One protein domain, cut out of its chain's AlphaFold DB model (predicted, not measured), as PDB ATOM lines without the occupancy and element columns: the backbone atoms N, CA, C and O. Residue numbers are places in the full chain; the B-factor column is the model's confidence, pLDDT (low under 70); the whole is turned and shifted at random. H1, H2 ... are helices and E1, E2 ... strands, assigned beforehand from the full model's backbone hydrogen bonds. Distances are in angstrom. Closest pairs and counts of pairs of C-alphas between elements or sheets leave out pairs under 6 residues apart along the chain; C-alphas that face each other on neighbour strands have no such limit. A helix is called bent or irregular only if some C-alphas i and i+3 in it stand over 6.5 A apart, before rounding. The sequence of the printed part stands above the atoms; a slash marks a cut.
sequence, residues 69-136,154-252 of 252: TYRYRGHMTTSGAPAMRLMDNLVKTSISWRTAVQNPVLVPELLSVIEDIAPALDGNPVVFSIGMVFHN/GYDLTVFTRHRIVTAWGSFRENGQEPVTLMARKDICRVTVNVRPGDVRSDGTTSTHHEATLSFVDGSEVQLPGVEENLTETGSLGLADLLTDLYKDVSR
ATOM      1  N   THR A  69     183.295 219.107 210.342       38.19
ATOM      2  CA  THR A  69     181.923 219.127 209.814       38.19
ATOM      3  C   THR A  69     181.426 220.562 209.605       38.19
ATOM      4  O   THR A  69     180.742 220.848 208.620       38.19
ATOM      5  N   TYR A  70     181.817 221.492 210.482       38.00
ATOM      6  CA  TYR A  70     181.496 222.915 210.376       38.00
ATOM      7  C   TYR A  70     182.246 223.617 209.237       38.00
ATOM      8  O   TYR A  70     181.648 224.437 208.550       38.00
ATOM      9  N   ARG A  71     183.519 223.286 208.966       41.66
ATOM     10  CA  ARG A  71     184.236 223.805 207.781       41.66
ATOM     11  C   ARG A  71     183.688 223.248 206.474       41.66
ATOM     12  O   ARG A  71     183.543 224.016 205.532       41.66
ATOM     13  N   TYR A  72     183.334 221.964 206.430       45.53
ATOM     14  CA  TYR A  72     182.638 221.378 205.283       45.53
ATOM     15  C   TYR A  72     181.317 222.117 205.027       45.53
ATOM     16  O   TYR A  72     181.118 222.650 203.940       45.53
ATOM     17  N   ARG A  73     180.473 222.282 206.060       48.00
ATOM     18  CA  ARG A  73     179.221 223.063 205.979       48.00
ATOM     19  C   ARG A  73     179.430 224.552 205.685       48.00
ATOM     20  O   ARG A  73     178.595 225.154 205.026       48.00
ATOM     21  N   GLY A  74     180.529 225.140 206.144       47.00
ATOM     22  CA  GLY A  74     180.910 226.525 205.866       47.00
ATOM     23  C   GLY A  74     181.426 226.736 204.440       47.00
ATOM     24  O   GLY A  74     181.201 227.795 203.875       47.00
ATOM     25  N   HIS A  75     182.059 225.734 203.824       44.41
ATOM     26  CA  HIS A  75     182.423 225.754 202.403       44.41
ATOM     27  C   HIS A  75     181.258 225.398 201.468       44.41
ATOM     28  O   HIS A  75     181.312 225.755 200.287       44.41
ATOM     29  N   MET A  76     180.175 224.790 201.983       44.12
ATOM     30  CA  MET A  76     178.920 224.609 201.231       44.12
ATOM     31  C   MET A  76     178.306 225.936 200.764       44.12
ATOM     32  O   MET A  76     177.504 225.929 199.835       44.12
ATOM     33  N   THR A  77     178.628 227.066 201.405       44.56
ATOM     34  CA  THR A  77     178.034 228.373 201.076       44.56
ATOM     35  C   THR A  77     178.851 229.187 200.070       44.56
ATOM     36  O   THR A  77     178.333 230.167 199.539       44.56
ATOM     37  N   THR A  78     180.100 228.796 199.783       43.69
ATOM     38  CA  THR A  78     181.020 229.541 198.897       43.69
ATOM     39  C   THR A  78     181.287 228.880 197.545       43.69
ATOM     40  O   THR A  78     181.717 229.563 196.622       43.69
ATOM     41  N   SER A  79     181.042 227.579 197.405       46.00
ATOM     42  CA  SER A  79     181.259 226.827 196.161       46.00
ATOM     43  C   SER A  79     179.983 226.767 195.309       46.00
ATOM     44  O   SER A  79     178.858 226.811 195.814       46.00
ATOM     45  N   GLY A  80     180.135 226.707 193.983       57.53
ATOM     46  CA  GLY A  80     179.001 226.691 193.055       57.53
ATOM     47  C   GLY A  80     178.069 225.489 193.281       57.53
ATOM     48  O   GLY A  80     178.520 224.370 193.523       57.53
ATOM     49  N   ALA A  81     176.754 225.697 193.142       64.56
ATOM     50  CA  ALA A  81     175.737 224.665 193.392       64.56
ATOM     51  C   ALA A  81     175.967 223.310 192.669       64.56
ATOM     52  O   ALA A  81     175.630 222.280 193.255       64.56
ATOM     53  N   PRO A  82     176.522 223.248 191.438       65.75
ATOM     54  CA  PRO A  82     176.824 221.975 190.774       65.75
ATOM     55  C   PRO A  82     177.989 221.197 191.403       65.75
ATOM     56  O   PRO A  82     177.863 219.989 191.594       65.75
ATOM     57  N   ALA A  83     179.080 221.877 191.772       68.88
ATOM     58  CA  ALA A  83     180.242 221.258 192.416       68.88
ATOM     59  C   ALA A  83     179.841 220.639 193.763       68.88
ATOM     60  O   ALA A  83     180.105 219.470 194.037       68.88
ATOM     61  N   MET A  84     179.057 221.372 194.554       71.62
ATOM     62  CA  MET A  84     178.554 220.864 195.831       71.62
ATOM     63  C   MET A  84     177.662 219.635 195.699       71.62
ATOM     64  O   MET A  84     177.765 218.710 196.501       71.62
ATOM     65  N   ARG A  85     176.817 219.578 194.666       77.75
ATOM     66  CA  ARG A  85     175.987 218.393 194.411       77.75
ATOM     67  C   ARG A  85     176.824 217.170 194.055       77.75
ATOM     68  O   ARG A  85     176.438 216.066 194.433       77.75
ATOM     69  N   LEU A  86     177.936 217.352 193.340       84.56
ATOM     70  CA  LEU A  86     178.854 216.258 193.030       84.56
ATOM     71  C   LEU A  86     179.575 215.770 194.293       84.56
ATOM     72  O   LEU A  86     179.583 214.567 194.544       84.56
ATOM     73  N   MET A  87     180.089 216.682 195.123       84.00
ATOM     74  CA  MET A  87     180.703 216.332 196.410       84.00
ATOM     75  C   MET A  87     179.727 215.563 197.313       84.00
ATOM     76  O   MET A  87     180.060 214.499 197.832       84.00
ATOM     77  N   ASP A  88     178.488 216.044 197.442       83.81
ATOM     78  CA  ASP A  88     177.449 215.359 198.214       83.81
ATOM     79  C   ASP A  88     177.116 213.974 197.645       83.81
ATOM     80  O   ASP A  88     176.816 213.054 198.408       83.81
ATOM     81  N   ASN A  89     177.135 213.809 196.317       86.88
ATOM     82  CA  ASN A  89     176.921 212.509 195.685       86.88
ATOM     83  C   ASN A  89     178.063 211.550 196.049       86.88
ATOM     84  O   ASN A  89     177.786 210.474 196.569       86.88
ATOM     85  N   LEU A  90     179.319 211.984 195.914       88.62
ATOM     86  CA  LEU A  90     180.501 211.189 196.259       88.62
ATOM     87  C   LEU A  90     180.542 210.802 197.744       88.62
ATOM     88  O   LEU A  90     180.795 209.648 198.066       88.62
ATOM     89  N   VAL A  91     180.219 211.716 198.665       85.56
ATOM     90  CA  VAL A  91     180.132 211.421 200.112       85.56
ATOM     91  C   VAL A  91     179.002 210.431 200.431       85.56
ATOM     92  O   VAL A  91     179.091 209.623 201.369       85.56
ATOM     93  N   LYS A  92     177.907 210.480 199.662       84.12
ATOM     94  CA  LYS A  92     176.796 209.536 199.808       84.12
ATOM     95  C   LYS A  92     177.158 208.161 199.287       84.12
ATOM     96  O   LYS A  92     176.790 207.201 199.957       84.12
ATOM     97  N   THR A  93     177.850 208.050 198.159       84.81
ATOM     98  CA  THR A  93     178.110 206.773 197.481       84.81
ATOM     99  C   THR A  93     179.417 206.112 197.896       84.81
ATOM    100  O   THR A  93     179.473 204.886 197.919       84.81
ATOM    101  N   SER A  94     180.436 206.887 198.272       85.06
ATOM    102  CA  SER A  94     181.807 206.403 198.459       85.06
ATOM    103  C   SER A  94     182.310 206.609 199.896       85.06
ATOM    104  O   SER A  94     182.310 207.725 200.423       85.06
ATOM    105  N   ILE A  95     182.756 205.530 200.545       77.75
ATOM    106  CA  ILE A  95     183.248 205.518 201.931       77.75
ATOM    107  C   ILE A  95     184.505 206.381 202.063       77.75
ATOM    108  O   ILE A  95     184.564 207.215 202.962       77.75
ATOM    109  N   SER A  96     185.482 206.253 201.164       80.50
ATOM    110  CA  SER A  96     186.729 207.025 201.227       80.50
ATOM    111  C   SER A  96     186.476 208.524 201.141       80.50
ATOM    112  O   SER A  96     187.093 209.277 201.881       80.50
ATOM    113  N   TRP A  97     185.549 208.967 200.285       85.94
ATOM    114  CA  TRP A  97     185.177 210.378 200.173       85.94
ATOM    115  C   TRP A  97     184.495 210.860 201.446       85.94
ATOM    116  O   TRP A  97     184.863 211.905 201.975       85.94
ATOM    117  N   ARG A  98     183.562 210.067 201.989       79.38
ATOM    118  CA  ARG A  98     182.918 210.353 203.276       79.38
ATOM    119  C   ARG A  98     183.929 210.495 204.413       79.38
ATOM    120  O   ARG A  98     183.789 211.402 205.225       79.38
ATOM    121  N   THR A  99     184.928 209.624 204.473       78.12
ATOM    122  CA  THR A  99     185.997 209.690 205.475       78.12
ATOM    123  C   THR A  99     186.927 210.873 205.211       78.12
ATOM    124  O   THR A  99     187.276 211.606 206.131       78.12
ATOM    125  N   ALA A 100     187.295 211.124 203.955       79.12
ATOM    126  CA  ALA A 100     188.222 212.188 203.591       79.12
ATOM    127  C   ALA A 100     187.659 213.585 203.894       79.12
ATOM    128  O   ALA A 100     188.393 214.431 204.400       79.12
ATOM    129  N   VAL A 101     186.354 213.820 203.700       76.94
ATOM    130  CA  VAL A 101     185.729 215.109 204.064       76.94
ATOM    131  C   VAL A 101     185.649 215.346 205.577       76.94
ATOM    132  O   VAL A 101     185.466 216.485 206.005       76.94
ATOM    133  N   GLN A 102     185.817 214.307 206.405       73.12
ATOM    134  CA  GLN A 102     185.962 214.466 207.858       73.12
ATOM    135  C   GLN A 102     187.352 214.991 208.240       73.12
ATOM    136  O   GLN A 102     187.527 215.498 209.347       73.12
ATOM    137  N   ASN A 103     188.339 214.911 207.339       69.38
ATOM    138  CA  ASN A 103     189.647 215.519 207.530       69.38
ATOM    139  C   ASN A 103     189.640 216.960 206.979       69.38
ATOM    140  O   ASN A 103     189.684 217.161 205.762       69.38
ATOM    141  N   PRO A 104     189.662 217.995 207.840       64.75
ATOM    142  CA  PRO A 104     189.558 219.385 207.400       64.75
ATOM    143  C   PRO A 104     190.760 219.857 206.573       64.75
ATOM    144  O   PRO A 104     190.679 220.917 205.959       64.75
ATOM    145  N   VAL A 105     191.873 219.114 206.581       71.94
ATOM    146  CA  VAL A 105     193.046 219.391 205.739       71.94
ATOM    147  C   VAL A 105     192.788 218.992 204.284       71.94
ATOM    148  O   VAL A 105     193.298 219.657 203.392       71.94
ATOM    149  N   LEU A 106     191.977 217.955 204.046       74.38
ATOM    150  CA  LEU A 106     191.687 217.445 202.702       74.38
ATOM    151  C   LEU A 106     190.525 218.164 202.024       74.38
ATOM    152  O   LEU A 106     190.479 218.213 200.803       74.38
ATOM    153  N   VAL A 107     189.586 218.734 202.788       78.44
ATOM    154  CA  VAL A 107     188.383 219.376 202.221       78.44
ATOM    155  C   VAL A 107     188.706 220.387 201.105       78.44
ATOM    156  O   VAL A 107     188.065 220.298 200.060       78.44
ATOM    157  N   PRO A 108     189.683 221.306 201.246       75.94
ATOM    158  CA  PRO A 108     190.027 222.231 200.163       75.94
ATOM    159  C   PRO A 108     190.577 221.528 198.913       75.94
ATOM    160  O   PRO A 108     190.244 221.920 197.800       75.94
ATOM    161  N   GLU A 109     191.382 220.478 199.091       78.75
ATOM    162  CA  GLU A 109     191.968 219.700 197.989       78.75
ATOM    163  C   GLU A 109     190.870 218.944 197.226       78.75
ATOM    164  O   GLU A 109     190.801 219.005 196.000       78.75
ATOM    165  N   LEU A 110     189.946 218.309 197.952       81.12
ATOM    166  CA  LEU A 110     188.798 217.620 197.363       81.12
ATOM    167  C   LEU A 110     187.882 218.591 196.611       81.12
ATOM    168  O   LEU A 110     187.409 218.263 195.529       81.12
ATOM    169  N   LEU A 111     187.627 219.784 197.157       81.62
ATOM    170  CA  LEU A 111     186.813 220.797 196.477       81.62
ATOM    171  C   LEU A 111     187.456 221.258 195.168       81.62
ATOM    172  O   LEU A 111     186.746 221.327 194.169       81.62
ATOM    173  N   SER A 112     188.774 221.485 195.150       79.81
ATOM    174  CA  SER A 112     189.503 221.822 193.920       79.81
ATOM    175  C   SER A 112     189.297 220.757 192.843       79.81
ATOM    176  O   SER A 112     188.916 221.081 191.725       79.81
ATOM    177  N   VAL A 113     189.436 219.475 193.202       83.31
ATOM    178  CA  VAL A 113     189.208 218.355 192.272       83.31
ATOM    179  C   VAL A 113     187.803 218.406 191.668       83.31
ATOM    180  O   VAL A 113     187.628 218.268 190.459       83.31
ATOM    181  N   ILE A 114     186.784 218.632 192.498       85.06
ATOM    182  CA  ILE A 114     185.392 218.727 192.043       85.06
ATOM    183  C   ILE A 114     185.169 219.945 191.137       85.06
ATOM    184  O   ILE A 114     184.432 219.843 190.152       85.06
ATOM    185  N   GLU A 115     185.787 221.083 191.446       81.19
ATOM    186  CA  GLU A 115     185.720 222.294 190.626       81.19
ATOM    187  C   GLU A 115     186.369 222.088 189.252       81.19
ATOM    188  O   GLU A 115     185.792 222.517 188.253       81.19
ATOM    189  N   ASP A 116     187.472 221.345 189.175       80.06
ATOM    190  CA  ASP A 116     188.152 221.023 187.913       80.06
ATOM    191  C   ASP A 116     187.337 220.064 187.027       80.06
ATOM    192  O   ASP A 116     187.386 220.127 185.796       80.06
ATOM    193  N   ILE A 117     186.530 219.194 187.639       84.12
ATOM    194  CA  ILE A 117     185.662 218.241 186.928       84.12
ATOM    195  C   ILE A 117     184.345 218.886 186.492       84.12
ATOM    196  O   ILE A 117     183.744 218.468 185.499       84.12
ATOM    197  N   ALA A 118     183.871 219.911 187.200       82.56
ATOM    198  CA  ALA A 118     182.575 220.526 186.930       82.56
ATOM    199  C   ALA A 118     182.394 221.006 185.468       82.56
ATOM    200  O   ALA A 118     181.324 220.745 184.906       82.56
ATOM    201  N   PRO A 119     183.394 221.622 184.795       82.50
ATOM    202  CA  PRO A 119     183.307 221.958 183.373       82.50
ATOM    203  C   PRO A 119     183.083 220.742 182.465       82.50
ATOM    204  O   PRO A 119     182.311 220.824 181.512       82.50
ATOM    205  N   ALA A 120     183.703 219.600 182.774       84.88
ATOM    206  CA  ALA A 120     183.584 218.364 181.997       84.88
ATOM    207  C   ALA A 120     182.166 217.762 182.061       84.88
ATOM    208  O   ALA A 120     181.722 217.084 181.128       84.88
ATOM    209  N   LEU A 121     181.428 218.058 183.134       84.06
ATOM    210  CA  LEU A 121     180.022 217.682 183.273       84.06
ATOM    211  C   LEU A 121     179.087 218.553 182.429       84.06
ATOM    212  O   LEU A 121     177.972 218.117 182.144       84.06
ATOM    213  N   ASP A 122     179.514 219.745 182.000       82.69
ATOM    214  CA  ASP A 122     178.760 220.623 181.087       82.69
ATOM    215  C   ASP A 122     177.308 220.867 181.561       82.69
ATOM    216  O   ASP A 122     176.343 220.796 180.804       82.69
ATOM    217  N   GLY A 123     177.127 221.019 182.880       79.19
ATOM    218  CA  GLY A 123     175.819 221.205 183.522       79.19
ATOM    219  C   GLY A 123     174.886 219.983 183.512       79.19
ATOM    220  O   GLY A 123     173.760 220.078 184.008       79.19
ATOM    221  N   ASN A 124     175.320 218.835 182.985       82.44
ATOM    222  CA  ASN A 124     174.507 217.624 182.951       82.44
ATOM    223  C   ASN A 124     174.284 217.080 184.372       82.44
ATOM    224  O   ASN A 124     175.243 216.942 185.136       82.44
ATOM    225  N   PRO A 125     173.041 216.710 184.737       85.69
ATOM    226  CA  PRO A 125     172.769 216.103 186.031       85.69
ATOM    227  C   PRO A 125     173.561 214.809 186.233       85.69
ATOM    228  O   PRO A 125     173.548 213.911 185.384       85.69
ATOM    229  N   VAL A 126     174.212 214.712 187.391       89.12
ATOM    230  CA  VAL A 126     174.883 213.494 187.850       89.12
ATOM    231  C   VAL A 126     173.824 212.454 188.208       89.12
ATOM    232  O   VAL A 126     172.945 212.712 189.030       89.12
ATOM    233  N   VAL A 127     173.913 211.287 187.577       90.12
ATOM    234  CA  VAL A 127     173.072 210.112 187.844       90.12
ATOM    235  C   VAL A 127     173.702 209.269 188.945       90.12
ATOM    236  O   VAL A 127     173.021 208.851 189.876       90.12
ATOM    237  N   PHE A 128     175.014 209.062 188.866       89.88
ATOM    238  CA  PHE A 128     175.781 208.316 189.851       89.88
ATOM    239  C   PHE A 128     177.220 208.823 189.858       89.88
ATOM    240  O   PHE A 128     177.731 209.262 188.829       89.88
ATOM    241  N   SER A 129     177.884 208.766 191.003       92.06
ATOM    242  CA  SER A 129     179.320 209.010 191.087       92.06
ATOM    243  C   SER A 129     179.939 208.026 192.058       92.06
ATOM    244  O   SER A 129     179.312 207.640 193.043       92.06
ATOM    245  N   ILE A 130     181.156 207.611 191.762       89.94
ATOM    246  CA  ILE A 130     181.950 206.731 192.604       89.94
ATOM    247  C   ILE A 130     183.388 207.205 192.532       89.94
ATOM    248  O   ILE A 130     183.843 207.647 191.481       89.94
ATOM    249  N   GLY A 131     184.105 207.132 193.638       89.81
ATOM    250  CA  GLY A 131     185.521 207.433 193.617       89.81
ATOM    251  C   GLY A 131     186.224 206.953 194.860       89.81
ATOM    252  O   GLY A 131     185.591 206.702 195.877       89.81
ATOM    253  N   MET A 132     187.539 206.868 194.777       87.44
ATOM    254  CA  MET A 132     188.462 206.583 195.855       87.44
ATOM    255  C   MET A 132     189.280 207.819 196.209       87.44
ATOM    256  O   MET A 132     189.569 208.665 195.365       87.44
ATOM    257  N   VAL A 133     189.642 207.909 197.486       85.75
ATOM    258  CA  VAL A 133     190.618 208.866 198.004       85.75
ATOM    259  C   VAL A 133     191.694 208.053 198.700       85.75
ATOM    260  O   VAL A 133     191.405 207.330 199.653       85.75
ATOM    261  N   PHE A 134     192.920 208.187 198.221       80.12
ATOM    262  CA  PHE A 134     194.113 207.594 198.795       80.12
ATOM    263  C   PHE A 134     194.791 208.675 199.627       80.12
ATOM    264  O   PHE A 134     195.276 209.666 199.084       80.12
ATOM    265  N   HIS A 135     194.784 208.532 200.949       71.75
ATOM    266  CA  HIS A 135     195.459 209.476 201.829       71.75
ATOM    267  C   HIS A 135     196.145 208.738 202.971       71.75
ATOM    268  O   HIS A 135     195.485 208.136 203.820       71.75
ATOM    269  N   ASN A 136     197.471 208.850 203.028       61.84
ATOM    270  CA  ASN A 136     198.222 208.462 204.211       61.84
ATOM    271  C   ASN A 136     198.003 209.513 205.304       61.84
ATOM    272  O   ASN A 136     198.729 210.504 205.399       61.84
ATOM    273  N   GLY A 154     196.114 210.923 196.661       83.00
ATOM    274  CA  GLY A 154     195.457 210.997 195.365       83.00
ATOM    275  C   GLY A 154     193.990 210.619 195.374       83.00
ATOM    276  O   GLY A 154     193.409 210.256 196.397       83.00
ATOM    277  N   TYR A 155     193.395 210.718 194.200       86.56
ATOM    278  CA  TYR A 155     192.011 210.380 193.952       86.56
ATOM    279  C   TYR A 155     191.884 209.610 192.647       86.56
ATOM    280  O   TYR A 155     192.697 209.750 191.735       86.56
ATOM    281  N   ASP A 156     190.815 208.838 192.572       88.94
ATOM    282  CA  ASP A 156     190.287 208.262 191.345       88.94
ATOM    283  C   ASP A 156     188.769 208.383 191.432       88.94
ATOM    284  O   ASP A 156     188.187 208.110 192.480       88.94
ATOM    285  N   LEU A 157     188.106 208.861 190.393       91.31
ATOM    286  CA  LEU A 157     186.659 208.974 190.378       91.31
ATOM    287  C   LEU A 157     186.095 208.780 188.984       91.31
ATOM    288  O   LEU A 157     186.680 209.148 187.967       91.31
ATOM    289  N   THR A 158     184.877 208.262 188.968       93.62
ATOM    290  CA  THR A 158     184.031 208.141 187.793       93.62
ATOM    291  C   THR A 158     182.675 208.771 188.084       93.62
ATOM    292  O   THR A 158     181.984 208.407 189.039       93.62
ATOM    293  N   VAL A 159     182.265 209.707 187.233       93.69
ATOM    294  CA  VAL A 159     180.967 210.380 187.293       93.69
ATOM    295  C   VAL A 159     180.139 209.999 186.077       93.69
ATOM    296  O   VAL A 159     180.552 210.171 184.932       93.69
ATOM    297  N   PHE A 160     178.930 209.524 186.337       93.12
ATOM    298  CA  PHE A 160     177.951 209.159 185.331       93.12
ATOM    299  C   PHE A 160     176.896 210.243 185.223       93.12
ATOM    300  O   PHE A 160     176.229 210.601 186.194       93.12
ATOM    301  N   THR A 161     176.689 210.717 184.005       91.62
ATOM    302  CA  THR A 161     175.524 211.517 183.630       91.62
ATOM    303  C   THR A 161     174.624 210.683 182.720       91.62
ATOM    304  O   THR A 161     174.923 209.533 182.387       91.62
ATOM    305  N   ARG A 162     173.517 211.266 182.257       88.75
ATOM    306  CA  ARG A 162     172.639 210.596 181.289       88.75
ATOM    307  C   ARG A 162     173.333 210.274 179.958       88.75
ATOM    308  O   ARG A 162     172.935 209.328 179.288       88.75
ATOM    309  N   HIS A 163     174.332 211.060 179.558       88.25
ATOM    310  CA  HIS A 163     174.908 210.990 178.207       88.25
ATOM    311  C   HIS A 163     176.417 210.751 178.179       88.25
ATOM    312  O   HIS A 163     176.951 210.322 177.155       88.25
ATOM    313  N   ARG A 164     177.110 211.027 179.282       91.00
ATOM    314  CA  ARG A 164     178.570 211.000 179.373       91.00
ATOM    315  C   ARG A 164     179.039 210.333 180.653       91.00
ATOM    316  O   ARG A 164     178.361 210.415 181.679       91.00
ATOM    317  N   ILE A 165     180.220 209.748 180.562       92.69
ATOM    318  CA  ILE A 165     181.024 209.268 181.674       92.69
ATOM    319  C   ILE A 165     182.257 210.162 181.736       92.69
ATOM    320  O   ILE A 165     182.897 210.409 180.713       92.69
ATOM    321  N   VAL A 166     182.550 210.669 182.926       92.31
ATOM    322  CA  VAL A 166     183.730 211.486 183.197       92.31
ATOM    323  C   VAL A 166     184.591 210.731 184.189       92.31
ATOM    324  O   VAL A 166     184.119 210.430 185.283       92.31
ATOM    325  N   THR A 167     185.827 210.422 183.816       91.75
ATOM    326  CA  THR A 167     186.808 209.844 184.736       91.75
ATOM    327  C   THR A 167     187.928 210.832 184.987       91.75
ATOM    328  O   THR A 167     188.343 211.573 184.093       91.75
ATOM    329  N   ALA A 168     188.399 210.862 186.225       89.50
ATOM    330  CA  ALA A 168     189.525 211.684 186.622       89.50
ATOM    331  C   ALA A 168     190.295 210.966 187.724       89.50
ATOM    332  O   ALA A 168     189.698 210.430 188.654       89.50
ATOM    333  N   TRP A 169     191.615 210.998 187.630       87.81
ATOM    334  CA  TRP A 169     192.505 210.491 188.660       87.81
ATOM    335  C   TRP A 169     193.716 211.412 188.766       87.81
ATOM    336  O   TRP A 169     194.018 212.178 187.849       87.81
ATOM    337  N   GLY A 170     194.391 211.395 189.906       84.31
ATOM    338  CA  GLY A 170     195.568 212.230 190.097       84.31
ATOM    339  C   GLY A 170     195.963 212.376 191.552       84.31
ATOM    340  O   GLY A 170     195.402 211.733 192.439       84.31
ATOM    341  N   SER A 171     196.942 213.242 191.795       81.06
ATOM    342  CA  SER A 171     197.434 213.536 193.140       81.06
ATOM    343  C   SER A 171     196.959 214.905 193.639       81.06
ATOM    344  O   SER A 171     196.791 215.833 192.850       81.06
ATOM    345  N   PHE A 172     196.779 215.059 194.954       70.06
ATOM    346  CA  PHE A 172     196.354 216.332 195.555       70.06
ATOM    347  C   PHE A 172     197.476 217.379 195.672       70.06
ATOM    348  O   PHE A 172     197.195 218.551 195.914       70.06
ATOM    349  N   ARG A 173     198.753 216.967 195.603       63.53
ATOM    350  CA  ARG A 173     199.898 217.800 196.040       63.53
ATOM    351  C   ARG A 173     201.114 217.779 195.130       63.53
ATOM    352  O   ARG A 173     201.943 218.682 195.210       63.53
ATOM    353  N   GLU A 174     201.243 216.767 194.291       56.81
ATOM    354  CA  GLU A 174     202.215 216.760 193.207       56.81
ATOM    355  C   GLU A 174     201.473 217.260 191.965       56.81
ATOM    356  O   GLU A 174     200.338 216.851 191.733       56.81
ATOM    357  N   ASN A 175     202.068 218.194 191.215       51.25
ATOM    358  CA  ASN A 175     201.493 218.850 190.027       51.25
ATOM    359  C   ASN A 175     201.240 217.862 188.861       51.25
ATOM    360  O   ASN A 175     201.810 217.998 187.782       51.25
ATOM    361  N   GLY A 176     200.413 216.852 189.093       54.31
ATOM    362  CA  GLY A 176     200.142 215.707 188.238       54.31
ATOM    363  C   GLY A 176     198.682 215.310 188.388       54.31
ATOM    364  O   GLY A 176     198.366 214.195 188.800       54.31
ATOM    365  N   GLN A 177     197.787 216.260 188.121       61.31
ATOM    366  CA  GLN A 177     196.437 215.893 187.726       61.31
ATOM    367  C   GLN A 177     196.539 215.293 186.329       61.31
ATOM    368  O   GLN A 177     197.024 215.943 185.399       61.31
ATOM    369  N   GLU A 178     196.108 214.049 186.197       66.31
ATOM    370  CA  GLU A 178     196.020 213.408 184.895       66.31
ATOM    371  C   GLU A 178     194.784 213.949 184.167       66.31
ATOM    372  O   GLU A 178     193.826 214.412 184.802       66.31
ATOM    373  N   PRO A 179     194.803 213.988 182.826       73.00
ATOM    374  CA  PRO A 179     193.740 214.617 182.066       73.00
ATOM    375  C   PRO A 179     192.394 213.941 182.339       73.00
ATOM    376  O   PRO A 179     192.253 212.716 182.290       73.00
ATOM    377  N   VAL A 180     191.376 214.774 182.571       82.38
ATOM    378  CA  VAL A 180     189.984 214.328 182.661       82.38
ATOM    379  C   VAL A 180     189.613 213.630 181.358       82.38
ATOM    380  O   VAL A 180     189.696 214.215 180.276       82.38
ATOM    381  N   THR A 181     189.182 212.379 181.462       87.56
ATOM    382  CA  THR A 181     188.774 211.586 180.307       87.56
ATOM    383  C   THR A 181     187.257 211.629 180.166       87.56
ATOM    384  O   THR A 181     186.502 211.419 181.116       87.56
ATOM    385  N   LEU A 182     186.812 211.935 178.949       90.00
ATOM    386  CA  LEU A 182     185.409 212.059 178.580       90.00
ATOM    387  C   LEU A 182     185.024 210.913 177.656       90.00
ATOM    388  O   LEU A 182     185.584 210.775 176.572       90.00
ATOM    389  N   MET A 183     184.016 210.146 178.050       91.50
ATOM    390  CA  MET A 183     183.476 209.059 177.238       91.50
ATOM    391  C   MET A 183     181.974 209.242 177.057       91.50
ATOM    392  O   MET A 183     181.275 209.739 177.946       91.50
ATOM    393  N   ALA A 184     181.442 208.844 175.903       89.69
ATOM    394  CA  ALA A 184     180.001 208.865 175.698       89.69
ATOM    395  C   ALA A 184     179.385 207.568 176.225       89.69
ATOM    396  O   ALA A 184     179.832 206.471 175.907       89.69
ATOM    397  N   ARG A 185     178.293 207.678 176.982       88.75
ATOM    398  CA  ARG A 185     177.592 206.499 177.514       88.75
ATOM    399  C   ARG A 185     177.058 205.587 176.402       88.75
ATOM    400  O   ARG A 185     177.056 204.374 176.550       88.75
ATOM    401  N   LYS A 186     176.641 206.175 175.276       89.62
ATOM    402  CA  LYS A 186     176.174 205.444 174.084       89.62
ATOM    403  C   LYS A 186     177.262 204.598 173.406       89.62
ATOM    404  O   LYS A 186     176.927 203.761 172.581       89.62
ATOM    405  N   ASP A 187     178.531 204.859 173.720       92.12
ATOM    406  CA  ASP A 187     179.677 204.193 173.102       92.12
ATOM    407  C   ASP A 187     180.120 202.968 173.926       92.12
ATOM    408  O   ASP A 187     181.051 202.272 173.529       92.12
ATOM    409  N   ILE A 188     179.455 202.671 175.052       91.19
ATOM    410  CA  ILE A 188     179.666 201.437 175.820       91.19
ATOM    411  C   ILE A 188     179.136 200.264 174.996       91.19
ATOM    412  O   ILE A 188     177.971 200.245 174.606       91.19
ATOM    413  N   CYS A 189     179.980 199.262 174.765       92.25
ATOM    414  CA  CYS A 189     179.629 198.061 174.007       92.25
ATOM    415  C   CYS A 189     179.606 196.794 174.869       92.25
ATOM    416  O   CYS A 189     179.078 195.766 174.447       92.25
ATOM    417  N   ARG A 190     180.178 196.844 176.078       90.94
ATOM    418  CA  ARG A 190     180.207 195.716 177.012       90.94
ATOM    419  C   ARG A 190     180.321 196.209 178.447       90.94
ATOM    420  O   ARG A 190     181.101 197.108 178.743       90.94
ATOM    421  N   VAL A 191     179.576 195.563 179.339       86.44
ATOM    422  CA  VAL A 191     179.709 195.716 180.792       86.44
ATOM    423  C   VAL A 191     180.103 194.361 181.362       86.44
ATOM    424  O   VAL A 191     179.374 193.378 181.202       86.44
ATOM    425  N   THR A 192     181.261 194.300 182.009       83.94
ATOM    426  CA  THR A 192     181.756 193.096 182.681       83.94
ATOM    427  C   THR A 192     181.702 193.328 184.179       83.94
ATOM    428  O   THR A 192     182.268 194.301 184.668       83.94
ATOM    429  N   VAL A 193     181.026 192.438 184.901       79.25
ATOM    430  CA  VAL A 193     181.025 192.428 186.365       79.25
ATOM    431  C   VAL A 193     181.689 191.136 186.811       79.25
ATOM    432  O   VAL A 193     181.117 190.055 186.660       79.25
ATOM    433  N   ASN A 194     182.899 191.248 187.346       69.19
ATOM    434  CA  ASN A 194     183.569 190.125 187.977       69.19
ATOM    435  C   ASN A 194     183.155 190.093 189.439       69.19
ATOM    436  O   ASN A 194     183.507 190.973 190.220       69.19
ATOM    437  N   VAL A 195     182.396 189.063 189.797       65.00
ATOM    438  CA  VAL A 195     182.058 188.782 191.189       65.00
ATOM    439  C   VAL A 195     183.112 187.828 191.728       65.00
ATOM    440  O   VAL A 195     183.198 186.684 191.276       65.00
ATOM    441  N   ARG A 196     183.926 188.290 192.675       57.66
ATOM    442  CA  ARG A 196     184.900 187.453 193.379       57.66
ATOM    443  C   ARG A 196     184.467 187.268 194.836       57.66
ATOM    444  O   ARG A 196     183.860 188.173 195.413       57.66
ATOM    445  N   PRO A 197     184.750 186.104 195.449       54.19
ATOM    446  CA  PRO A 197     184.673 185.981 196.897       54.19
ATOM    447  C   PRO A 197     185.641 187.000 197.493       54.19
ATOM    448  O   PRO A 197     186.814 187.000 197.122       54.19
ATOM    449  N   GLY A 198     185.141 187.880 198.349       56.09
ATOM    450  CA  GLY A 198     185.972 188.841 199.049       56.09
ATOM    451  C   GLY A 198     186.516 188.320 200.363       56.09
ATOM    452  O   GLY A 198     186.534 187.111 200.615       56.09
ATOM    453  N   ASP A 199     186.989 189.238 201.193       51.81
ATOM    454  CA  ASP A 199     187.596 188.895 202.466       51.81
ATOM    455  C   ASP A 199     186.566 188.324 203.437       51.81
ATOM    456  O   ASP A 199     185.411 188.759 203.527       51.81
ATOM    457  N   VAL A 200     187.010 187.329 204.202       52.66
ATOM    458  CA  VAL A 200     186.240 186.807 205.326       52.66
ATOM    459  C   VAL A 200     186.376 187.800 206.472       52.66
ATOM    460  O   VAL A 200     187.442 187.949 207.070       52.66
ATOM    461  N   ARG A 201     185.283 188.490 206.781       47.97
ATOM    462  CA  ARG A 201     185.190 189.412 207.909       47.97
ATOM    463  C   ARG A 201     185.290 188.656 209.233       47.97
ATOM    464  O   ARG A 201     185.028 187.457 209.325       47.97
ATOM    465  N   SER A 202     185.603 189.388 210.302       40.38
ATOM    466  CA  SER A 202     185.699 188.847 211.666       40.38
ATOM    467  C   SER A 202     184.393 188.239 212.196       40.38
ATOM    468  O   SER A 202     184.423 187.487 213.166       40.38
ATOM    469  N   ASP A 203     183.253 188.563 211.583       53.00
ATOM    470  CA  ASP A 203     181.936 187.995 211.891       53.00
ATOM    471  C   ASP A 203     181.622 186.703 211.106       53.00
ATOM    472  O   ASP A 203     180.536 186.140 211.247       53.00
ATOM    473  N   GLY A 204     182.568 186.214 210.295       41.31
ATOM    474  CA  GLY A 204     182.420 185.016 209.472       41.31
ATOM    475  C   GLY A 204     181.676 185.239 208.154       41.31
ATOM    476  O   GLY A 204     181.459 184.272 207.423       41.31
ATOM    477  N   THR A 205     181.287 186.475 207.826       49.59
ATOM    478  CA  THR A 205     180.702 186.807 206.522       49.59
ATOM    479  C   THR A 205     181.788 187.073 205.487       49.59
ATOM    480  O   THR A 205     182.801 187.704 205.777       49.59
ATOM    481  N   THR A 206     181.582 186.617 204.256       46.59
ATOM    482  CA  THR A 206     182.442 186.971 203.122       46.59
ATOM    483  C   THR A 206     181.942 188.283 202.522       46.59
ATOM    484  O   THR A 206     180.743 188.405 202.249       46.59
ATOM    485  N   SER A 207     182.810 189.276 202.312       48.53
ATOM    486  CA  SER A 207     182.453 190.388 201.426       48.53
ATOM    487  C   SER A 207     182.299 189.862 199.998       48.53
ATOM    488  O   SER A 207     182.918 188.871 199.616       48.53
ATOM    489  N   THR A 208     181.428 190.477 199.206       49.16
ATOM    490  CA  THR A 208     181.367 190.199 197.771       49.16
ATOM    491  C   THR A 208     182.162 191.291 197.086       49.16
ATOM    492  O   THR A 208     181.773 192.456 197.148       49.16
ATOM    493  N   HIS A 209     183.275 190.922 196.463       52.09
ATOM    494  CA  HIS A 209     184.058 191.855 195.673       52.09
ATOM    495  C   HIS A 209     183.435 191.933 194.287       52.09
ATOM    496  O   HIS A 209     183.196 190.913 193.632       52.09
ATOM    497  N   HIS A 210     183.122 193.146 193.862       61.03
ATOM    498  CA  HIS A 210     182.601 193.419 192.537       61.03
ATOM    499  C   HIS A 210     183.637 194.280 191.814       61.03
ATOM    500  O   HIS A 210     183.819 195.436 192.166       61.03
ATOM    501  N   GLU A 211     184.308 193.752 190.795       71.81
ATOM    502  CA  GLU A 211     185.002 194.603 189.822       71.81
ATOM    503  C   GLU A 211     184.019 194.860 188.684       71.81
ATOM    504  O   GLU A 211     183.448 193.920 188.125       71.81
ATOM    505  N   ALA A 212     183.809 196.125 188.331       81.19
ATOM    506  CA  ALA A 212     183.019 196.492 187.167       81.19
ATOM    507  C   ALA A 212     183.921 197.158 186.129       81.19
ATOM    508  O   ALA A 212     184.577 198.156 186.424       81.19
ATOM    509  N   THR A 213     183.920 196.621 184.912       89.25
ATOM    510  CA  THR A 213     184.665 197.158 183.771       89.25
ATOM    511  C   THR A 213     183.700 197.496 182.644       89.25
ATOM    512  O   THR A 213     182.869 196.673 182.245       89.25
ATOM    513  N   LEU A 214     183.819 198.712 182.120       90.56
ATOM    514  CA  LEU A 214     183.107 199.194 180.944       90.56
ATOM    515  C   LEU A 214     184.055 199.129 179.749       90.56
ATOM    516  O   LEU A 214     185.120 199.739 179.795       90.56
ATOM    517  N   SER A 215     183.676 198.415 178.691       93.69
ATOM    518  CA  SER A 215     184.398 198.443 177.413       93.69
ATOM    519  C   SER A 215     183.630 199.291 176.400       93.69
ATOM    520  O   SER A 215     182.396 199.214 176.322       93.69
ATOM    521  N   PHE A 216     184.357 200.066 175.601       93.75
ATOM    522  CA  PHE A 216     183.807 200.991 174.611       93.75
ATOM    523  C   PHE A 216     184.052 200.513 173.173       93.75
ATOM    524  O   PHE A 216     184.902 199.661 172.906       93.75
ATOM    525  N   VAL A 217     183.285 201.048 172.218       93.00
ATOM    526  CA  VAL A 217     183.369 200.689 170.785       93.00
ATOM    527  C   VAL A 217     184.729 200.986 170.148       93.00
ATOM    528  O   VAL A 217     185.079 200.356 169.154       93.00
ATOM    529  N   ASP A 218     185.493 201.926 170.703       92.06
ATOM    530  CA  ASP A 218     186.848 202.264 170.255       92.06
ATOM    531  C   ASP A 218     187.926 201.315 170.810       92.06
ATOM    532  O   ASP A 218     189.100 201.439 170.461       92.06
ATOM    533  N   GLY A 219     187.525 200.345 171.639       91.88
ATOM    534  CA  GLY A 219     188.404 199.378 172.289       91.88
ATOM    535  C   GLY A 219     188.979 199.844 173.627       91.88
ATOM    536  O   GLY A 219     189.699 199.069 174.252       91.88
ATOM    537  N   SER A 220     188.677 201.064 174.081       90.88
ATOM    538  CA  SER A 220     189.063 201.517 175.419       90.88
ATOM    539  C   SER A 220     188.273 200.784 176.507       90.88
ATOM    540  O   SER A 220     187.146 200.324 176.293       90.88
ATOM    541  N   GLU A 221     188.876 200.663 177.690       91.38
ATOM    542  CA  GLU A 221     188.246 200.062 178.862       91.38
ATOM    543  C   GLU A 221     188.447 200.950 180.089       91.38
ATOM    544  O   GLU A 221     189.510 201.538 180.282       91.38
ATOM    545  N   VAL A 222     187.415 201.028 180.928       89.38
ATOM    546  CA  VAL A 222     187.451 201.727 182.213       89.38
ATOM    547  C   VAL A 222     186.985 200.786 183.303       89.38
ATOM    548  O   VAL A 222     185.859 200.288 183.271       89.38
ATOM    549  N   GLN A 223     187.849 200.570 184.288       87.75
ATOM    550  CA  GLN A 223     187.486 199.919 185.537       87.75
ATOM    551  C   GLN A 223     186.908 200.961 186.495       87.75
ATOM    552  O   GLN A 223     187.461 202.047 186.647       87.75
ATOM    553  N   LEU A 224     185.780 200.644 187.127       85.06
ATOM    554  CA  LEU A 224     185.162 201.542 188.096       85.06
ATOM    555  C   LEU A 224     185.941 201.510 189.422       85.06
ATOM    556  O   LEU A 224     186.226 200.417 189.925       85.06
ATOM    557  N   PRO A 225     186.259 202.673 190.016       77.00
ATOM    558  CA  PRO A 225     187.125 202.747 191.185       77.00
ATOM    559  C   PRO A 225     186.443 202.201 192.438       77.00
ATOM    560  O   PRO A 225     185.316 202.578 192.755       77.00
ATOM    561  N   GLY A 226     187.150 201.361 193.196       64.31
ATOM    562  CA  GLY A 226     186.789 201.012 194.575       64.31
ATOM    563  C   GLY A 226     185.444 200.317 194.761       64.31
ATOM    564  O   GLY A 226     184.873 200.380 195.846       64.31
ATOM    565  N   VAL A 227     184.915 199.663 193.729       62.75
ATOM    566  CA  VAL A 227     183.602 199.007 193.800       62.75
ATOM    567  C   VAL A 227     183.548 197.910 194.884       62.75
ATOM    568  O   VAL A 227     182.483 197.645 195.437       62.75
ATOM    569  N   GLU A 228     184.690 197.321 195.231       62.34
ATOM    570  CA  GLU A 228     184.809 196.187 196.155       62.34
ATOM    571  C   GLU A 228     184.652 196.565 197.639       62.34
ATOM    572  O   GLU A 228     183.960 195.878 198.389       62.34
ATOM    573  N   GLU A 229     185.253 197.679 198.071       60.66
ATOM    574  CA  GLU A 229     185.363 198.028 199.502       60.66
ATOM    575  C   GLU A 229     184.969 199.467 199.815       60.66
ATOM    576  O   GLU A 229     184.834 199.857 200.977       60.66
ATOM    577  N   ASN A 230     184.780 200.276 198.779       70.81
ATOM    578  CA  ASN A 230     184.676 201.712 198.933       70.81
ATOM    579  C   ASN A 230     183.258 202.242 198.741       70.81
ATOM    580  O   ASN A 230     183.051 203.454 198.754       70.81
ATOM    581  N   LEU A 231     182.268 201.366 198.586       71.88
ATOM    582  CA  LEU A 231     180.873 201.754 198.454       71.88
ATOM    583  C   LEU A 231     180.157 201.768 199.796       71.88
ATOM    584  O   LEU A 231     180.267 200.868 200.622       71.88
ATOM    585  N   THR A 232     179.348 202.797 199.988       73.44
ATOM    586  CA  THR A 232     178.381 202.848 201.081       73.44
ATOM    587  C   THR A 232     177.183 201.956 200.728       73.44
ATOM    588  O   THR A 232     177.055 201.489 199.596       73.44
ATOM    589  N   GLU A 233     176.239 201.757 201.649       72.00
ATOM    590  CA  GLU A 233     174.983 201.059 201.326       72.00
ATOM    591  C   GLU A 233     174.225 201.746 200.172       72.00
ATOM    592  O   GLU A 233     173.833 201.104 199.199       72.00
ATOM    593  N   THR A 234     174.101 203.079 200.221       76.12
ATOM    594  CA  THR A 234     173.505 203.879 199.138       76.12
ATOM    595  C   THR A 234     174.295 203.759 197.836       76.12
ATOM    596  O   THR A 234     173.698 203.676 196.765       76.12
ATOM    597  N   GLY A 235     175.626 203.745 197.914       78.81
ATOM    598  CA  GLY A 235     176.496 203.562 196.756       78.81
ATOM    599  C   GLY A 235     176.334 202.188 196.113       78.81
ATOM    600  O   GLY A 235     176.249 202.100 194.895       78.81
ATOM    601  N   SER A 236     176.211 201.139 196.925       75.25
ATOM    602  CA  SER A 236     176.020 199.759 196.466       75.25
ATOM    603  C   SER A 236     174.696 199.592 195.718       75.25
ATOM    604  O   SER A 236     174.671 199.048 194.615       75.25
ATOM    605  N   LEU A 237     173.601 200.125 196.275       73.44
ATOM    606  CA  LEU A 237     172.290 200.127 195.616       73.44
ATOM    607  C   LEU A 237     172.309 200.956 194.323       73.44
ATOM    608  O   LEU A 237     171.876 200.478 193.278       73.44
ATOM    609  N   GLY A 238     172.872 202.167 194.376       79.31
ATOM    610  CA  GLY A 238     172.975 203.040 193.206       79.31
ATOM    611  C   GLY A 238     173.835 202.447 192.088       79.31
ATOM    612  O   GLY A 238     173.499 202.605 190.915       79.31
ATOM    613  N   LEU A 239     174.904 201.719 192.426       82.00
ATOM    614  CA  LEU A 239     175.714 201.014 191.441       82.00
ATOM    615  C   LEU A 239     174.942 199.849 190.814       82.00
ATOM    616  O   LEU A 239     175.005 199.675 189.600       82.00
ATOM    617  N   ALA A 240     174.203 199.065 191.601       77.56
ATOM    618  CA  ALA A 240     173.383 197.977 191.067       77.56
ATOM    619  C   ALA A 240     172.325 198.497 190.075       77.56
ATOM    620  O   ALA A 240     172.150 197.922 188.993       77.56
ATOM    621  N   ASP A 241     171.678 199.618 190.404       79.94
ATOM    622  CA  ASP A 241     170.734 200.301 189.516       79.94
ATOM    623  C   ASP A 241     171.424 200.807 188.243       79.94
ATOM    624  O   ASP A 241     170.935 200.564 187.135       79.94
ATOM    625  N   LEU A 242     172.592 201.449 188.377       85.50
ATOM    626  CA  LEU A 242     173.389 201.926 187.247       85.50
ATOM    627  C   LEU A 242     173.794 200.777 186.319       85.50
ATOM    628  O   LEU A 242     173.573 200.864 185.116       85.50
ATOM    629  N   LEU A 243     174.373 199.699 186.851       84.25
ATOM    630  CA  LEU A 243     174.814 198.556 186.048       84.25
ATOM    631  C   LEU A 243     173.630 197.911 185.325       84.25
ATOM    632  O   LEU A 243     173.732 197.600 184.140       84.25
ATOM    633  N   THR A 244     172.484 197.782 185.997       81.50
ATOM    634  CA  THR A 244     171.241 197.293 185.384       81.50
ATOM    635  C   THR A 244     170.795 198.175 184.214       81.50
ATOM    636  O   THR A 244     170.340 197.663 183.189       81.50
ATOM    637  N   ASP A 245     170.904 199.495 184.356       84.12
ATOM    638  CA  ASP A 245     170.576 200.469 183.313       84.12
ATOM    639  C   ASP A 245     171.559 200.387 182.129       84.12
ATOM    640  O   ASP A 245     171.140 200.296 180.976       84.12
ATOM    641  N   LEU A 246     172.864 200.291 182.401       83.00
ATOM    642  CA  LEU A 246     173.899 200.134 181.373       83.00
ATOM    643  C   LEU A 246     173.755 198.818 180.595       83.00
ATOM    644  O   LEU A 246     173.867 198.814 179.370       83.00
ATOM    645  N   TYR A 247     173.436 197.706 181.265       82.50
ATOM    646  CA  TYR A 247     173.172 196.431 180.588       82.50
ATOM    647  C   TYR A 247     171.998 196.522 179.607       82.50
ATOM    648  O   TYR A 247     172.048 195.927 178.527       82.50
ATOM    649  N   LYS A 248     170.946 197.274 179.955       81.19
ATOM    650  CA  LYS A 248     169.798 197.494 179.064       81.19
ATOM    651  C   LYS A 248     170.166 198.326 177.843       81.19
ATOM    652  O   LYS A 248     169.601 198.073 176.784       81.19
ATOM    653  N   ASP A 249     171.065 199.293 177.988       79.62
ATOM    654  CA  ASP A 249     171.534 200.112 176.869       79.62
ATOM    655  C   ASP A 249     172.377 199.298 175.886       79.62
ATOM    656  O   ASP A 249     172.172 199.409 174.683       79.62
ATOM    657  N   VAL A 250     173.269 198.439 176.390       81.12
ATOM    658  CA  VAL A 250     174.146 197.593 175.558       81.12
ATOM    659  C   VAL A 250     173.381 196.475 174.839       81.12
ATOM    660  O   VAL A 250     173.786 196.031 173.771       81.12
ATOM    661  N   SER A 251     172.273 195.998 175.412       69.62
ATOM    662  CA  SER A 251     171.506 194.862 174.869       69.62
ATOM    663  C   SER A 251     170.473 195.244 173.794       69.62
ATOM    664  O   SER A 251     169.672 194.392 173.406       69.62
ATOM    665  N   ARG A 252     170.427 196.511 173.369       59.41
ATOM    666  CA  ARG A 252     169.489 197.035 172.360       59.41
ATOM    667  C   ARG A 252     170.139 197.146 170.992       59.41
ATOM    668  O   ARG A 252     169.423 196.848 170.012       59.41
TER     669      ARG A 252
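This is residues 69 to 136 and 154 to 252 of the 252 residues of an uncharacterized protein of Arthrobacter oryzae (UniProt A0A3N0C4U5). Two lobes lie side by side: a twisted sheet of E1 to E4 with H2, H3 and H4 packed on one face, and a long hairpin of E5 and E6 with short E7 beside it and H5 over one face. H5 also meets H2 and E1 of the first lobe, and the turn of the hairpin E5 and E6, residues 201 to 205, reaches beyond the rest. The printed part has 167 residues, in the order H1 H2 H3 H4 E1 E2 E3 E4 E5 E6 E7 H5; both sheets are antiparallel, in the orders E1 E2 E3 E4 and E5 E6 E7, and the class is mixed. It is compact, with a radius of gyration of the C-alphas of 16.1 A and spans of 44 by 44 by 27 A.

The first sheet holds E1, residues 126 to 135, 25.2 A long, E2, 154 to 161, E3, 164 to 171, and E4, 181 to 184. C-alpha 126 is at (174.883, 213.494, 187.850). The helices before it are H1, 69 to 75, H2, 81 to 93, H3, 95 to 100, and H4, 107 to 121, 20.8 A long. The second sheet holds E5, 188 to 200, 33.6 A, E6, 206 to 216, 31.8 A, and E7, 221 to 223. H5, 233 to 250, is 26.0 A long and ends with C-alpha 250 at (174.146, 197.593, 175.558).

N 130 and O 158, 3.0 A, join E1 and E2 within hydrogen-bond range, as do N 157 and O 168, 2.8 A, for E2 and E3, and N 165 and O 183, 2.8 A, for E3 and E4. E2 E3 E4 and E5 E6 E7 are meanders, each strand the antiparallel neighbour of the one before. H2, H3 and H4 are on the same face, two layers, with H2 8.4 A and H4 9.7 A over the sheet. H2 is the hub: it touches H4 with residues 82 to 87 alone, Ala 83 and Ile 114 having the closest C-alphas, 5.8 A. It touches H3 only at the corner. Its residues 92 to 93 touch H5, C-alphas of Thr 93 and Gly 235 being 3.7 A apart. H5 is over E5 and E6, 9.9 A over their sheet, where N 194 and O 211 are 2.8 A apart. In H1, H2, H3 and H5 each O i to N i+4 pair is within range; in H4, irregular only just with C-alphas 116 and 119 6.7 A apart, 9 of 11.

The C-alphas of Tyr 70 and Arg 252, the two farthest apart, are 47.5 A apart. Residues 137 to 153 are not printed; C-alphas 136 and 154 are 9.6 A apart across the cut. Of the links printed whole, none is long. Mean pLDDT of the printed part is 75.7; 47 residues are under 70, among them 69 to 83 and 194 to 210.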